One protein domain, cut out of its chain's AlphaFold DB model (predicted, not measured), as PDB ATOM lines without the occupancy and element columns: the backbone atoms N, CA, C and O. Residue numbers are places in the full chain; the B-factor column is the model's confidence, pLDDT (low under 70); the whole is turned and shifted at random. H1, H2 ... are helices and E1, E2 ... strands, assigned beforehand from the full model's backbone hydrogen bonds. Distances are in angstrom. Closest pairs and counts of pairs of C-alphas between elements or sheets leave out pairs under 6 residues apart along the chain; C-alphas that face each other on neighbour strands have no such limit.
ATOM      1  N   ILE A   2      -9.012 -19.105  13.986       97.75
ATOM      2  CA  ILE A   2     -10.169 -18.614  14.739       97.75
ATOM      3  C   ILE A   2      -9.857 -18.742  16.228       97.75
ATOM      4  O   ILE A   2      -9.299 -19.753  16.656       97.75
ATOM      5  N   THR A   3     -10.215 -17.721  16.998       96.88
ATOM      6  CA  THR A   3     -10.082 -17.678  18.458       96.88
ATOM      7  C   THR A   3     -11.380 -17.188  19.075       96.88
ATOM      8  O   THR A   3     -12.086 -16.397  18.449       96.88
ATOM      9  N   ILE A   4     -11.676 -17.607  20.299       96.75
ATOM     10  CA  ILE A   4     -12.883 -17.212  21.022       96.75
ATOM     11  C   ILE A   4     -12.537 -16.806  22.453       96.75
ATOM     12  O   ILE A   4     -11.682 -17.409  23.097       96.75
ATOM     13  N   PHE A   5     -13.217 -15.776  22.946       96.50
ATOM     14  CA  PHE A   5     -13.147 -15.316  24.328       96.50
ATOM     15  C   PHE A   5     -14.569 -15.055  24.819       96.50
ATOM     16  O   PHE A   5     -15.458 -14.761  24.017       96.50
ATOM     17  N   ARG A   6     -14.799 -15.118  26.131       95.38
ATOM     18  CA  ARG A   6     -16.122 -14.876  26.724       95.38
ATOM     19  C   ARG A   6     -16.055 -13.921  27.906       95.38
ATOM     20  O   ARG A   6     -15.027 -13.801  28.564       95.38
ATOM     21  N   SER A   7     -17.177 -13.271  28.196       96.88
ATOM     22  CA  SER A   7     -17.365 -12.449  29.388       96.88
ATOM     23  C   SER A   7     -18.827 -12.468  29.827       96.88
ATOM     24  O   SER A   7     -19.720 -12.708  29.019       96.88
ATOM     25  N   LYS A   8     -19.078 -12.184  31.108       96.94
ATOM     26  CA  LYS A   8     -20.436 -11.934  31.623       96.94
ATOM     27  C   LYS A   8     -20.935 -10.521  31.302       96.94
ATOM     28  O   LYS A   8     -22.122 -10.253  31.449       96.94
ATOM     29  N   SER A   9     -20.039  -9.621  30.897       97.88
ATOM     30  CA  SER A   9     -20.341  -8.251  30.483       97.88
ATOM     31  C   SER A   9     -19.942  -8.078  29.024       97.88
ATOM     32  O   SER A   9     -18.833  -8.452  28.651       97.88
ATOM     33  N   ILE A  10     -20.789  -7.448  28.209       97.62
ATOM     34  CA  ILE A  10     -20.424  -7.083  26.828       97.62
ATOM     35  C   ILE A  10     -19.206  -6.139  26.776       97.62
ATOM     36  O   ILE A  10     -18.510  -6.062  25.771       97.62
ATOM     37  N   TRP A  11     -18.909  -5.456  27.887       98.19
ATOM     38  CA  TRP A  11     -17.751  -4.571  28.043       98.19
ATOM     39  C   TRP A  11     -16.487  -5.292  28.530       98.19
ATOM     40  O   TRP A  11     -15.444  -4.663  28.699       98.19
ATOM     41  N   GLY A  12     -16.566  -6.599  28.776       97.69
ATOM     42  CA  GLY A  12     -15.452  -7.387  29.277       97.69
ATOM     43  C   GLY A  12     -15.205  -7.254  30.792       97.69
ATOM     44  O   GLY A  12     -16.074  -6.785  31.535       97.69
ATOM     45  N   PRO A  13     -14.027  -7.702  31.270       97.19
ATOM     46  CA  PRO A  13     -12.941  -8.274  30.472       97.19
ATOM     47  C   PRO A  13     -13.350  -9.601  29.825       97.19
ATOM     48  O   PRO A  13     -14.137 -10.362  30.391       97.19
ATOM     49  N   TYR A  14     -12.833  -9.849  28.625       97.62
ATOM     50  CA  TYR A  14     -12.981 -11.117  27.918       97.62
ATOM     51  C   TYR A  14     -11.830 -12.043  28.301       97.62
ATOM     52  O   TYR A  14     -10.672 -11.629  28.288       97.62
ATOM     53  N   THR A  15     -12.151 -13.285  28.646       95.62
ATOM     54  CA  THR A  15     -11.176 -14.306  29.042       95.62
ATOM     55  C   THR A  15     -11.375 -15.568  28.220       95.62
ATOM     56  O   THR A  15     -12.483 -15.838  27.748       95.62
ATOM     57  N   ASP A  16     -10.319 -16.356  28.073       93.56
ATOM     58  CA  ASP A  16     -10.344 -17.723  27.568       93.56
ATOM     59  C   ASP A  16      -9.827 -18.711  28.622       93.56
ATOM     60  O   ASP A  16      -9.309 -18.315  29.670       93.56
ATOM     61  N   ASP A  17     -10.004 -20.004  28.352       90.06
ATOM     62  CA  ASP A  17      -9.306 -21.059  29.085       90.06
ATOM     63  C   ASP A  17      -8.082 -21.483  28.258       90.06
ATOM     64  O   ASP A  17      -8.137 -21.515  27.025       90.06
ATOM     65  N   SER A  18      -6.991 -21.879  28.921       84.50
ATOM     66  CA  SER A  18      -5.700 -22.181  28.273       84.50
ATOM     67  C   SER A  18      -5.740 -23.297  27.221       84.50
ATOM     68  O   SER A  18      -4.785 -23.467  26.468       84.50
ATOM     69  N   THR A  19      -6.823 -24.072  27.167       88.25
ATOM     70  CA  THR A  19      -7.015 -25.190  26.237       88.25
ATOM     71  C   THR A  19      -7.962 -24.866  25.081       88.25
ATOM     72  O   THR A  19      -8.194 -25.739  24.244       88.25
ATOM     73  N   VAL A  20      -8.546 -23.665  25.024       91.56
ATOM     74  CA  VAL A  20      -9.576 -23.314  24.028       91.56
ATOM     75  C   VAL A  20      -8.962 -22.743  22.759       91.56
ATOM     76  O   VAL A  20      -9.342 -23.156  21.667       91.56
ATOM     77  N   ASN A  21      -8.018 -21.810  22.891       94.69
ATOM     78  CA  ASN A  21      -7.414 -21.137  21.749       94.69
ATOM     79  C   ASN A  21      -6.097 -21.800  21.301       94.69
ATOM     80  O   ASN A  21      -5.304 -22.219  22.145       94.69
ATOM     81  N   PRO A  22      -5.821 -21.856  19.983       94.56
ATOM     82  CA  PRO A  22      -6.719 -21.481  18.890       94.56
ATOM     83  C   PRO A  22      -7.896 -22.458  18.760       94.56
ATOM     84  O   PRO A  22      -7.710 -23.671  18.814       94.56
ATOM     85  N   LEU A  23      -9.094 -21.919  18.530       95.00
ATOM     86  CA  LEU A  23     -10.319 -22.711  18.408       95.00
ATOM     87  C   LEU A  23     -10.277 -23.612  17.167       95.00
ATOM     88  O   LEU A  23     -10.676 -24.774  17.218       95.00
ATOM     89  N   PHE A  24      -9.817 -23.061  16.038       97.19
ATOM     90  CA  PHE A  24      -9.841 -23.763  14.757       97.19
ATOM     91  C   PHE A  24      -8.795 -23.204  13.782       97.19
ATOM     92  O   PHE A  24      -8.806 -22.013  13.444       97.19
ATOM     93  N   THR A  25      -7.837 -24.041  13.359       96.94
ATOM     94  CA  THR A  25      -6.766 -23.644  12.430       96.94
ATOM     95  C   THR A  25      -5.964 -24.829  11.879       96.94
ATOM     96  O   THR A  25      -5.772 -25.820  12.578       96.94
ATOM     97  N   ASN A  26      -5.411 -24.666  10.670       97.00
ATOM     98  CA  ASN A  26      -4.373 -25.529  10.087       97.00
ATOM     99  C   ASN A  26      -2.971 -24.895  10.072       97.00
ATOM    100  O   ASN A  26      -2.088 -25.401   9.392       97.00
ATOM    101  N   ARG A  27      -2.732 -23.816  10.838       95.31
ATOM    102  CA  ARG A  27      -1.444 -23.087  10.846       95.31
ATOM    103  C   ARG A  27      -0.222 -23.999  11.009       95.31
ATOM    104  O   ARG A  27       0.757 -23.819  10.296       95.31
ATOM    105  N   ASP A  28      -0.308 -24.971  11.914       94.12
ATOM    106  CA  ASP A  28       0.794 -25.887  12.240       94.12
ATOM    107  C   ASP A  28       0.672 -27.238  11.504       94.12
ATOM    108  O   ASP A  28       1.333 -28.213  11.852       94.12
ATOM    109  N   ARG A  29      -0.201 -27.313  10.488       94.19
ATOM    110  CA  ARG A  29      -0.505 -28.515   9.700       94.19
ATOM    111  C   ARG A  29      -0.385 -28.206   8.208       94.19
ATOM    112  O   ARG A  29      -1.368 -28.191   7.472       94.19
ATOM    113  N   ALA A  30       0.840 -27.950   7.760       90.94
ATOM    114  CA  ALA A  30       1.119 -27.571   6.372       90.94
ATOM    115  C   ALA A  30       0.739 -28.655   5.340       90.94
ATOM    116  O   ALA A  30       0.552 -28.339   4.170       90.94
ATOM    117  N   SER A  31       0.619 -29.919   5.761       90.38
ATOM    118  CA  SER A  31       0.194 -31.034   4.906       90.38
ATOM    119  C   SER A  31      -1.318 -31.105   4.685       90.38
ATOM    120  O   SER A  31      -1.759 -31.863   3.825       90.38
ATOM    121  N   GLU A  32      -2.121 -30.369   5.460       94.19
ATOM    122  CA  GLU A  32      -3.570 -30.367   5.269       94.19
ATOM    123  C   GLU A  32      -3.932 -29.628   3.970       94.19
ATOM    124  O   GLU A  32      -3.420 -28.536   3.716       94.19
ATOM    125  N   PRO A  33      -4.838 -30.168   3.142       93.94
ATOM    126  CA  PRO A  33      -5.235 -29.536   1.882       93.94
ATOM    127  C   PRO A  33      -5.944 -28.186   2.067       93.94
ATOM    128  O   PRO A  33      -5.889 -27.339   1.177       93.94
ATOM    129  N   LEU A  34      -6.597 -27.965   3.213       96.88
ATOM    130  CA  LEU A  34      -7.190 -26.673   3.557       96.88
ATOM    131  C   LEU A  34      -6.208 -25.825   4.346       96.88
ATOM    132  O   LEU A  34      -5.735 -26.215   5.412       96.88
ATOM    133  N   GLN A  35      -5.964 -24.619   3.861       96.56
ATOM    134  CA  GLN A  35      -5.087 -23.640   4.485       96.56
ATOM    135  C   GLN A  35      -5.838 -22.339   4.758       96.56
ATOM    136  O   GLN A  35      -7.005 -22.186   4.400       96.56
ATOM    137  N   ASN A  36      -5.183 -21.407   5.453       96.12
ATOM    138  CA  ASN A  36      -5.714 -20.069   5.740       96.12
ATOM    139  C   ASN A  36      -7.080 -20.045   6.457       96.12
ATOM    140  O   ASN A  36      -7.786 -19.043   6.398       96.12
ATOM    141  N   VAL A  37      -7.431 -21.113   7.186       97.62
ATOM    142  CA  VAL A  37      -8.718 -21.228   7.890       97.62
ATOM    143  C   VAL A  37      -8.874 -20.133   8.954       97.62
ATOM    144  O   VAL A  37      -7.998 -19.931   9.817       97.62
ATOM    145  N   GLY A  38      -9.983 -19.398   8.887       96.88
ATOM    146  CA  GLY A  38     -10.189 -18.172   9.655       96.88
ATOM    147  C   GLY A  38     -11.566 -17.545   9.451       96.88
ATOM    148  O   GLY A  38     -12.399 -18.095   8.743       96.88
ATOM    149  N   HIS A  39     -11.775 -16.366  10.050       97.44
ATOM    150  CA  HIS A  39     -12.952 -15.514   9.809       97.44
ATOM    151  C   HIS A  39     -14.281 -16.278   9.958       97.44
ATOM    152  O   HIS A  39     -15.057 -16.399   9.013       97.44
ATOM    153  N   GLY A  40     -14.475 -16.876  11.132       97.44
ATOM    154  CA  GLY A  40     -15.634 -17.714  11.404       97.44
ATOM    155  C   GLY A  40     -16.845 -16.932  11.893       97.44
ATOM    156  O   GLY A  40     -16.689 -15.923  12.578       97.44
ATOM    157  N   ASP A  41     -18.023 -17.468  11.601       98.50
ATOM    158  CA  ASP A  41     -19.301 -17.061  12.168       98.50
ATOM    159  C   ASP A  41     -20.064 -18.300  12.661       98.50
ATOM    160  O   ASP A  41     -20.068 -19.352  12.012       98.50
ATOM    161  N   LEU A  42     -20.648 -18.196  13.853       98.38
ATOM    162  CA  LEU A  42     -21.359 -19.288  14.512       98.38
ATOM    163  C   LEU A  42     -22.859 -19.071  14.363       98.38
ATOM    164  O   LEU A  42     -23.382 -18.024  14.734       98.38
ATOM    165  N   PHE A  43     -23.568 -20.099  13.912       98.19
ATOM    166  CA  PHE A  43     -25.020 -20.051  13.777       98.19
ATOM    167  C   PHE A  43     -25.661 -21.363  14.219       98.19
ATOM    168  O   PHE A  43     -24.991 -22.388  14.359       98.19
ATOM    169  N   GLN A  44     -26.970 -21.325  14.452       98.00
ATOM    170  CA  GLN A  44     -27.768 -22.517  14.712       98.00
ATOM    171  C   GLN A  44     -28.640 -22.856  13.502       98.00
ATOM    172  O   GLN A  44     -29.204 -21.960  12.875       98.00
ATOM    173  N   ASP A  45     -28.766 -24.146  13.193       96.31
ATOM    174  CA  ASP A  45     -29.738 -24.635  12.212       96.31
ATOM    175  C   ASP A  45     -31.168 -24.713  12.794       96.31
ATOM    176  O   ASP A  45     -31.413 -24.399  13.961       96.31
ATOM    177  N   VAL A  46     -32.125 -25.172  11.978       93.81
ATOM    178  CA  VAL A  46     -33.544 -25.329  12.363       93.81
ATOM    179  C   VAL A  46     -33.780 -26.336  13.495       93.81
ATOM    180  O   VAL A  46     -34.826 -26.299  14.134       93.81
ATOM    181  N   ASN A  47     -32.811 -27.214  13.760       95.81
ATOM    182  CA  ASN A  47     -32.838 -28.199  14.838       95.81
ATOM    183  C   ASN A  47     -32.012 -27.733  16.055       95.81
ATOM    184  O   ASN A  47     -31.762 -28.520  16.969       95.81
ATOM    185  N   HIS A  48     -31.591 -26.461  16.076       96.50
ATOM    186  CA  HIS A  48     -30.751 -25.836  17.098       96.50
ATOM    187  C   HIS A  48     -29.333 -26.420  17.230       96.50
ATOM    188  O   HIS A  48     -28.652 -26.163  18.231       96.50
ATOM    189  N   ASN A  49     -28.846 -27.169  16.234       97.44
ATOM    190  CA  ASN A  49     -27.448 -27.589  16.217       97.44
ATOM    191  C   ASN A  49     -26.564 -26.403  15.844       97.44
ATOM    192  O   ASN A  49     -26.889 -25.649  14.928       97.44
ATOM    193  N   TRP A  50     -25.430 -26.260  16.526       98.00
ATOM    194  CA  TRP A  50     -24.457 -25.225  16.199       98.00
ATOM    195  C   TRP A  50     -23.578 -25.637  15.019       98.00
ATOM    196  O   TRP A  50     -23.101 -26.773  14.941       98.00
ATOM    197  N   TRP A  51     -23.320 -24.671  14.152       98.38
ATOM    198  CA  TRP A  51     -22.460 -24.767  12.985       98.38
ATOM    199  C   TRP A  51     -21.490 -23.592  12.963       98.38
ATOM    200  O   TRP A  51     -21.792 -22.507  13.464       98.38
ATOM    201  N   LEU A  52     -20.328 -23.818  12.362       98.56
ATOM    202  CA  LEU A  52     -19.366 -22.784  12.028       98.56
ATOM    203  C   LEU A  52     -19.313 -22.666  10.508       98.56
ATOM    204  O   LEU A  52     -18.932 -23.626   9.835       98.56
ATOM    205  N   VAL A  53     -19.627 -21.484   9.987       98.44
ATOM    206  CA  VAL A  53     -19.193 -21.086   8.647       98.44
ATOM    207  C   VAL A  53     -17.879 -20.329   8.783       98.44
ATOM    208  O   VAL A  53     -17.707 -19.535   9.705       98.44
ATOM    209  N   CYS A  54     -16.906 -20.596   7.924       98.31
ATOM    210  CA  CYS A  54     -15.624 -19.896   7.950       98.31
ATOM    211  C   CYS A  54     -14.993 -19.870   6.563       98.31
ATOM    212  O   CYS A  54     -15.406 -20.617   5.677       98.31
ATOM    213  N   LEU A  55     -13.984 -19.022   6.370       97.88
ATOM    214  CA  LEU A  55     -13.199 -19.062   5.143       97.88
ATOM    215  C   LEU A  55     -12.046 -20.059   5.258       97.88
ATOM    216  O   LEU A  55     -11.511 -20.290   6.345       97.88
ATOM    217  N   GLY A  56     -11.614 -20.572   4.114       97.31
ATOM    218  CA  GLY A  56     -10.331 -21.243   3.932       97.31
ATOM    219  C   GLY A  56      -9.856 -21.117   2.490       97.31
ATOM    220  O   GLY A  56     -10.486 -20.459   1.672       97.31
ATOM    221  N   THR A  57      -8.727 -21.727   2.174       97.06
ATOM    222  CA  THR A  57      -8.207 -21.830   0.805       97.06
ATOM    223  C   THR A  57      -7.825 -23.276   0.539       97.06
ATOM    224  O   THR A  57      -7.305 -23.918   1.455       97.06
ATOM    225  N   ARG A  58      -7.980 -23.753  -0.696       95.94
ATOM    226  CA  ARG A  58      -7.334 -24.973  -1.207       95.94
ATOM    227  C   ARG A  58      -6.136 -24.589  -2.089       95.94
ATOM    228  O   ARG A  58      -6.339 -24.271  -3.255       95.94
ATOM    229  N   PRO A  59      -4.892 -24.513  -1.578       95.75
ATOM    230  CA  PRO A  59      -3.744 -24.212  -2.427       95.75
ATOM    231  C   PRO A  59      -3.399 -25.395  -3.340       95.75
ATOM    232  O   PRO A  59      -3.309 -26.532  -2.877       95.75
ATOM    233  N   ALA A  60      -3.129 -25.119  -4.612       94.62
ATOM    234  CA  ALA A  60      -2.563 -26.091  -5.537       94.62
ATOM    235  C   ALA A  60      -1.041 -26.168  -5.358       94.62
ATOM    236  O   ALA A  60      -0.370 -25.137  -5.271       94.62
ATOM    237  N   GLN A  61      -0.487 -27.380  -5.333       93.00
ATOM    238  CA  GLN A  61       0.962 -27.587  -5.351       93.00
ATOM    239  C   GLN A  61       1.470 -27.532  -6.793       93.00
ATOM    240  O   GLN A  61       1.062 -28.334  -7.630       93.00
ATOM    241  N   VAL A  62       2.369 -26.591  -7.075       91.75
ATOM    242  CA  VAL A  62       2.993 -26.382  -8.383       91.75
ATOM    243  C   VAL A  62       4.507 -26.346  -8.191       91.75
ATOM    244  O   VAL A  62       5.077 -25.370  -7.696       91.75
ATOM    245  N   GLY A  63       5.170 -27.446  -8.551       88.56
ATOM    246  CA  GLY A  63       6.592 -27.637  -8.271       88.56
ATOM    247  C   GLY A  63       6.875 -27.571  -6.766       88.56
ATOM    248  O   GLY A  63       6.363 -28.381  -6.002       88.56
ATOM    249  N   PHE A  64       7.682 -26.595  -6.343       88.69
ATOM    250  CA  PHE A  64       8.035 -26.368  -4.933       88.69
ATOM    251  C   PHE A  64       7.196 -25.269  -4.253       88.69
ATOM    252  O   PHE A  64       7.548 -24.824  -3.163       88.69
ATOM    253  N   THR A  65       6.134 -24.774  -4.900       91.06
ATOM    254  CA  THR A  65       5.309 -23.662  -4.397       91.06
ATOM    255  C   THR A  65       3.846 -24.074  -4.272       91.06
ATOM    256  O   THR A  65       3.316 -24.776  -5.129       91.06
ATOM    257  N   ALA A  66       3.176 -23.581  -3.231       93.31
ATOM    258  CA  ALA A  66       1.726 -23.652  -3.098       93.31
ATOM    259  C   ALA A  66       1.101 -22.342  -3.594       93.31
ATOM    260  O   ALA A  66       1.438 -21.272  -3.081       93.31
ATOM    261  N   ILE A  67       0.196 -22.421  -4.567       95.69
ATOM    262  CA  ILE A  67      -0.484 -21.252  -5.131       95.69
ATOM    263  C   ILE A  67      -1.981 -21.284  -4.838       95.69
ATOM    264  O   ILE A  67      -2.604 -22.339  -4.782       95.69
ATOM    265  N   THR A  68      -2.576 -20.114  -4.653       96.50
ATOM    266  CA  THR A  68      -4.012 -19.939  -4.430       96.50
ATOM    267  C   THR A  68      -4.548 -19.023  -5.514       96.50
ATOM    268  O   THR A  68      -4.342 -17.817  -5.460       96.50
ATOM    269  N   ASN A  69      -5.193 -19.593  -6.525       94.75
ATOM    270  CA  ASN A  69      -5.740 -18.841  -7.655       94.75
ATOM    271  C   ASN A  69      -7.279 -18.806  -7.643       94.75
ATOM    272  O   ASN A  69      -7.865 -17.823  -8.060       94.75
ATOM    273  N   ILE A  70      -7.947 -19.805  -7.056       95.62
ATOM    274  CA  ILE A  70      -9.414 -19.825  -6.850       95.62
ATOM    275  C   ILE A  70      -9.864 -18.831  -5.759       95.62
ATOM    276  O   ILE A  70     -11.035 -18.468  -5.661       95.62
ATOM    277  N   GLY A  71      -8.922 -18.324  -4.961       95.88
ATOM    278  CA  GLY A  71      -9.186 -17.409  -3.859       95.88
ATOM    279  C   GLY A  71      -9.620 -18.128  -2.581       95.88
ATOM    280  O   GLY A  71      -9.290 -19.292  -2.348       95.88
ATOM    281  N   ARG A  72     -10.322 -17.395  -1.711       97.12
ATOM    282  CA  ARG A  72     -10.861 -17.918  -0.449       97.12
ATOM    283  C   ARG A  72     -12.243 -18.511  -0.683       97.12
ATOM    284  O   ARG A  72     -13.100 -17.885  -1.299       97.12
ATOM    285  N   GLU A  73     -12.456 -19.685  -0.123       96.50
ATOM    286  CA  GLU A  73     -13.668 -20.482  -0.246       96.50
ATOM    287  C   GLU A  73     -14.405 -20.529   1.091       96.50
ATOM    288  O   GLU A  73     -13.826 -20.267   2.149       96.50
ATOM    289  N   THR A  74     -15.693 -20.865   1.045       96.88
ATOM    290  CA  THR A  74     -16.527 -21.000   2.243       96.88
ATOM    291  C   THR A  74     -16.550 -22.453   2.698       96.88
ATOM    292  O   THR A  74     -16.838 -23.350   1.911       96.88
ATOM    293  N   LEU A  75     -16.268 -22.672   3.977       97.31
ATOM    294  CA  LEU A  75     -16.253 -23.973   4.633       97.31
ATOM    295  C   LEU A  75     -17.357 -24.030   5.691       97.31
ATOM    296  O   LEU A  75     -17.632 -23.027   6.354       97.31
ATOM    297  N   LEU A  76     -17.949 -25.208   5.882       96.94
ATOM    298  CA  LEU A  76     -19.005 -25.456   6.864       96.94
ATOM    299  C   LEU A  76     -18.612 -26.624   7.772       96.94
ATOM    300  O   LEU A  76     -18.302 -27.709   7.284       96.94
ATOM    301  N   TYR A  77     -18.662 -26.413   9.088       98.00
ATOM    302  CA  TYR A  77     -18.266 -27.413  10.080       98.00
ATOM    303  C   TYR A  77     -19.287 -27.567  11.214       98.00
ATOM    304  O   TYR A  77     -19.830 -26.564  11.687       98.00
ATOM    305  N   PRO A  78     -19.520 -28.799  11.704       97.88
ATOM    306  CA  PRO A  78     -20.349 -29.037  12.876       97.88
ATOM    307  C   PRO A  78     -19.653 -28.529  14.143       97.88
ATOM    308  O   PRO A  78     -18.432 -28.654  14.303       97.88
ATOM    309  N   VAL A  79     -20.446 -27.981  15.062       98.12
ATOM    310  CA  VAL A  79     -19.985 -27.479  16.359       98.12
ATOM    311  C   VAL A  79     -20.744 -28.163  17.487       98.12
ATOM    312  O   VAL A  79     -21.975 -28.212  17.504       98.12
ATOM    313  N   THR A  80     -19.996 -28.677  18.457       96.19
ATOM    314  CA  THR A  80     -20.518 -29.182  19.729       96.19
ATOM    315  C   THR A  80     -20.091 -28.255  20.859       96.19
ATOM    316  O   THR A  80     -19.112 -27.530  20.730       96.19
ATOM    317  N   TRP A  81     -20.832 -28.245  21.965       94.62
ATOM    318  CA  TRP A  81     -20.500 -27.432  23.135       94.62
ATOM    319  C   TRP A  81     -20.196 -28.332  24.321       94.62
ATOM    320  O   TRP A  81     -21.001 -29.194  24.676       94.62
ATOM    321  N   GLU A  82     -19.050 -28.104  24.953       86.94
ATOM    322  CA  GLU A  82     -18.684 -28.719  26.223       86.94
ATOM    323  C   GLU A  82     -18.633 -27.632  27.292       86.94
ATOM    324  O   GLU A  82     -17.753 -26.768  27.292       86.94
ATOM    325  N   LYS A  83     -19.602 -27.669  28.216       86.38
ATOM    326  CA  LYS A  83     -19.854 -26.590  29.181       86.38
ATOM    327  C   LYS A  83     -20.062 -25.265  28.442       86.38
ATOM    328  O   LYS A  83     -21.103 -25.071  27.827       86.38
ATOM    329  N   ASP A  84     -19.066 -24.391  28.479       90.56
ATOM    330  CA  ASP A  84     -19.155 -23.026  27.977       90.56
ATOM    331  C   ASP A  84     -18.328 -22.786  26.710       90.56
ATOM    332  O   ASP A  84     -18.250 -21.648  26.245       90.56
ATOM    333  N   TRP A  85     -17.678 -23.822  26.170       95.06
ATOM    334  CA  TRP A  85     -16.761 -23.685  25.043       95.06
ATOM    335  C   TRP A  85     -17.168 -24.569  23.865       95.06
ATOM    336  O   TRP A  85     -17.495 -25.745  24.065       95.06
ATOM    337  N   PRO A  86     -17.138 -24.033  22.632       96.44
ATOM    338  CA  PRO A  86     -17.402 -24.821  21.446       96.44
ATOM    339  C   PRO A  86     -16.186 -25.674  21.061       96.44
ATOM    340  O   PRO A  86     -15.038 -25.262  21.213       96.44
ATOM    341  N   THR A  87     -16.451 -26.835  20.474       96.25
ATOM    342  CA  THR A  87     -15.487 -27.659  19.746       96.25
ATOM    343  C   THR A  87     -15.978 -27.791  18.308       96.25
ATOM    344  O   THR A  87     -17.076 -28.283  18.053       96.25
ATOM    345  N   VAL A  88     -15.163 -27.337  17.358       97.38
ATOM    346  CA  VAL A  88     -15.480 -27.342  15.922       97.38
ATOM    347  C   VAL A  88     -14.823 -28.557  15.280       97.38
ATOM    348  O   VAL A  88     -13.601 -28.646  15.345       97.38
ATOM    349  N   ASN A  89     -15.585 -29.470  14.668       96.19
ATOM    350  CA  ASN A  89     -15.069 -30.620  13.899       96.19
ATOM    351  C   ASN A  89     -13.817 -31.292  14.513       96.19
ATOM    352  O   ASN A  89     -12.759 -31.360  13.887       96.19
ATOM    353  N   ASN A  90     -13.885 -31.697  15.787       92.81
ATOM    354  CA  ASN A  90     -12.758 -32.299  16.520       92.81
ATOM    355  C   ASN A  90     -11.447 -31.476  16.490       92.81
ATOM    356  O   ASN A  90     -10.353 -32.022  16.611       92.81
ATOM    357  N   ARG A  91     -11.560 -30.149  16.356       92.69
ATOM    358  CA  ARG A  91     -10.487 -29.141  16.303       92.69
ATOM    359  C   ARG A  91      -9.598 -29.178  15.056       92.69
ATOM    360  O   ARG A  91      -8.585 -28.475  15.026       92.69
ATOM    361  N   ILE A  92      -9.956 -29.952  14.029       93.19
ATOM    362  CA  ILE A  92      -9.157 -30.079  12.802       93.19
ATOM    363  C   ILE A  92      -9.996 -29.653  11.589       93.19
ATOM    364  O   ILE A  92     -11.013 -30.278  11.291       93.19
ATOM    365  N   PRO A  93      -9.594 -28.595  10.866       96.19
ATOM    366  CA  PRO A  93     -10.165 -28.276   9.564       96.19
ATOM    367  C   PRO A  93      -9.790 -29.326   8.509       96.19
ATOM    368  O   PRO A  93      -8.682 -29.322   7.977       96.19
ATOM    369  N   THR A  94     -10.726 -30.220   8.198       95.19
ATOM    370  CA  THR A  94     -10.595 -31.252   7.158       95.19
ATOM    371  C   THR A  94     -11.422 -30.889   5.924       95.19
ATOM    372  O   THR A  94     -12.408 -30.160   6.034       95.19
ATOM    373  N   VAL A  95     -11.042 -31.389   4.740       93.44
ATOM    374  CA  VAL A  95     -11.838 -31.202   3.501       93.44
ATOM    375  C   VAL A  95     -13.174 -31.922   3.599       93.44
ATOM    376  O   VAL A  95     -14.211 -31.351   3.288       93.44
ATOM    377  N   ASN A  96     -13.138 -33.173   4.053       92.75
ATOM    378  CA  ASN A  96     -14.328 -33.981   4.255       92.75
ATOM    379  C   ASN A  96     -14.665 -34.004   5.745       92.75
ATOM    380  O   ASN A  96     -13.799 -34.290   6.579       92.75
ATOM    381  N   VAL A  97     -15.921 -33.714   6.068       93.44
ATOM    382  CA  VAL A  97     -16.465 -33.847   7.421       93.44
ATOM    383  C   VAL A  97     -17.094 -35.230   7.548       93.44
ATOM    384  O   VAL A  97     -18.015 -35.568   6.805       93.44
ATOM    385  N   ASP A  98     -16.620 -36.029   8.504       93.50
ATOM    386  CA  ASP A  98     -17.227 -37.321   8.823       93.50
ATOM    387  C   ASP A  98     -18.495 -37.118   9.665       93.50
ATOM    388  O   ASP A  98     -18.475 -37.130  10.897       93.50
ATOM    389  N   LEU A  99     -19.623 -36.921   8.980       92.38
ATOM    390  CA  LEU A  99     -20.925 -36.708   9.614       92.38
ATOM    391  C   LEU A  99     -21.433 -37.924  10.407       92.38
ATOM    392  O   LEU A  99     -22.354 -37.760  11.206       92.38
ATOM    393  N   SER A 100     -20.830 -39.113  10.269       93.56
ATOM    394  CA  SER A 100     -21.184 -40.259  11.125       93.56
ATOM    395  C   SER A 100     -20.861 -39.994  12.603       93.56
ATOM    396  O   SER A 100     -21.543 -40.507  13.491       93.56
ATOM    397  N   GLN A 101     -19.894 -39.109  12.870       94.62
ATOM    398  CA  GLN A 101     -19.541 -38.634  14.209       94.62
ATOM    399  C   GLN A 101     -20.482 -37.523  14.714       94.62
ATOM    400  O   GLN A 101     -20.459 -37.181  15.896       94.62
ATOM    401  N   PHE A 102     -21.342 -36.980  13.844       95.56
ATOM    402  CA  PHE A 102     -22.247 -35.862  14.127       95.56
ATOM    403  C   PHE A 102     -23.692 -36.172  13.688       95.56
ATOM    404  O   PHE A 102     -24.260 -35.461  12.856       95.56
ATOM    405  N   PRO A 103     -24.350 -37.206  14.252       94.88
ATOM    406  CA  PRO A 103     -25.652 -37.678  13.766       94.88
ATOM    407  C   PRO A 103     -26.768 -36.623  13.834       94.88
ATOM    408  O   PRO A 103     -27.668 -36.627  12.996       94.88
ATOM    409  N   LYS A 104     -26.715 -35.687  14.796       95.31
ATOM    410  CA  LYS A 104     -27.692 -34.587  14.890       95.31
ATOM    411  C   LYS A 104     -27.549 -33.569  13.754       95.31
ATOM    412  O   LYS A 104     -28.559 -33.104  13.235       95.31
ATOM    413  N   HIS A 105     -26.312 -33.253  13.371       96.00
ATOM    414  CA  HIS A 105     -25.974 -32.374  12.249       96.00
ATOM    415  C   HIS A 105     -26.277 -33.043  10.907       96.00
ATOM    416  O   HIS A 105     -26.814 -32.414  10.006       96.00
ATOM    417  N   ALA A 106     -26.004 -34.343  10.780       93.94
ATOM    418  CA  ALA A 106     -26.369 -35.110   9.591       93.94
ATOM    419  C   ALA A 106     -27.886 -35.065   9.327       93.94
ATOM    420  O   ALA A 106     -28.320 -34.904   8.191       93.94
ATOM    421  N   ALA A 107     -28.699 -35.142  10.385       93.31
ATOM    422  CA  ALA A 107     -30.155 -35.098  10.282       93.31
ATOM    423  C   ALA A 107     -30.719 -33.746   9.797       93.31
ATOM    424  O   ALA A 107     -31.858 -33.711   9.336       93.31
ATOM    425  N   SER A 108     -29.963 -32.641   9.881       91.75
ATOM    426  CA  SER A 108     -30.374 -31.335   9.338       91.75
ATOM    427  C   SER A 108     -29.936 -31.093   7.890       91.75
ATOM    428  O   SER A 108     -30.295 -30.068   7.313       91.75
ATOM    429  N   LEU A 109     -29.234 -32.049   7.276       90.38
ATOM    430  CA  LEU A 109     -28.828 -32.029   5.872       90.38
ATOM    431  C   LEU A 109     -29.577 -33.134   5.101       90.38
ATOM    432  O   LEU A 109     -29.002 -34.176   4.790       90.38
ATOM    433  N   PRO A 110     -30.875 -32.946   4.790       84.50
ATOM    434  CA  PRO A 110     -31.711 -33.997   4.200       84.50
ATOM    435  C   PRO A 110     -31.334 -34.348   2.754       84.50
ATOM    436  O   PRO A 110     -31.780 -35.367   2.225       84.50
ATOM    437  N   HIS A 111     -30.538 -33.505   2.097       87.12
ATOM    438  CA  HIS A 111     -30.136 -33.670   0.709       87.12
ATOM    439  C   HIS A 111     -28.619 -33.597   0.593       87.12
ATOM    440  O   HIS A 111     -27.978 -32.737   1.196       87.12
ATOM    441  N   ALA A 112     -28.051 -34.482  -0.226       82.69
ATOM    442  CA  ALA A 112     -26.652 -34.380  -0.603       82.69
ATOM    443  C   ALA A 112     -26.414 -33.077  -1.376       82.69
ATOM    444  O   ALA A 112     -27.232 -32.692  -2.222       82.69
ATOM    445  N   GLN A 113     -25.277 -32.430  -1.115       81.81
ATOM    446  CA  GLN A 113     -24.829 -31.285  -1.897       81.81
ATOM    447  C   GLN A 113     -24.730 -31.690  -3.370       81.81
ATOM    448  O   GLN A 113     -24.016 -32.628  -3.722       81.81
TER     449      GLN A 113
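This is residues 2 to 113 of the 311 residues of the protein "Xylan 1,4-beta-xylosidase" of Lactiplantibacillus plantarum subsp. plantarum (UniProt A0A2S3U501). With little regular structure, this flat domain centres on a strongly curled, part-barrel antiparallel sheet, E1 E2 E5 E6; the hairpin E3 and E4 extends past one end. Residues 2 to 34 hold no named element. The 112 printed residues bear six strands, then helix H1: mostly strand, under half in named elements. It is only just compact, close to loose, radius of gyration of the C-alphas 15.7 A, spanning 50 by 38 by 20 A.

E1, residues 35 to 44, bends by 61 degrees at residue 39 and is antiparallel to E2, residues 50 to 57; N 41 and O 53, 2.8 A, are within hydrogen-bond range. E2 runs on at 20 degrees into E3, residues 60 to 62, antiparallel to E4, residues 65 to 67, with N 62 and O 65 at 2.8 A. E5, residues 73 to 82, pairs with E2, N 54 and O 75 at 3.0 A, and with E6, residues 85 to 88, N 87 and O 80 at 2.8 A. H1, residues 103 to 106, only grazes the sheet and is too short for an O i to N i+4 pair.

E1 begins at C-alpha 35 (-5.087, -23.640, 4.485). E5 is 28.2 A from first to last C-alpha.

The farthest C-alphas, of Ser 9 and Gly 63, are 51.0 A apart. The printed part has no cut, E6 to H1 is a long link, and no printed residue is under 70 in pLDDT.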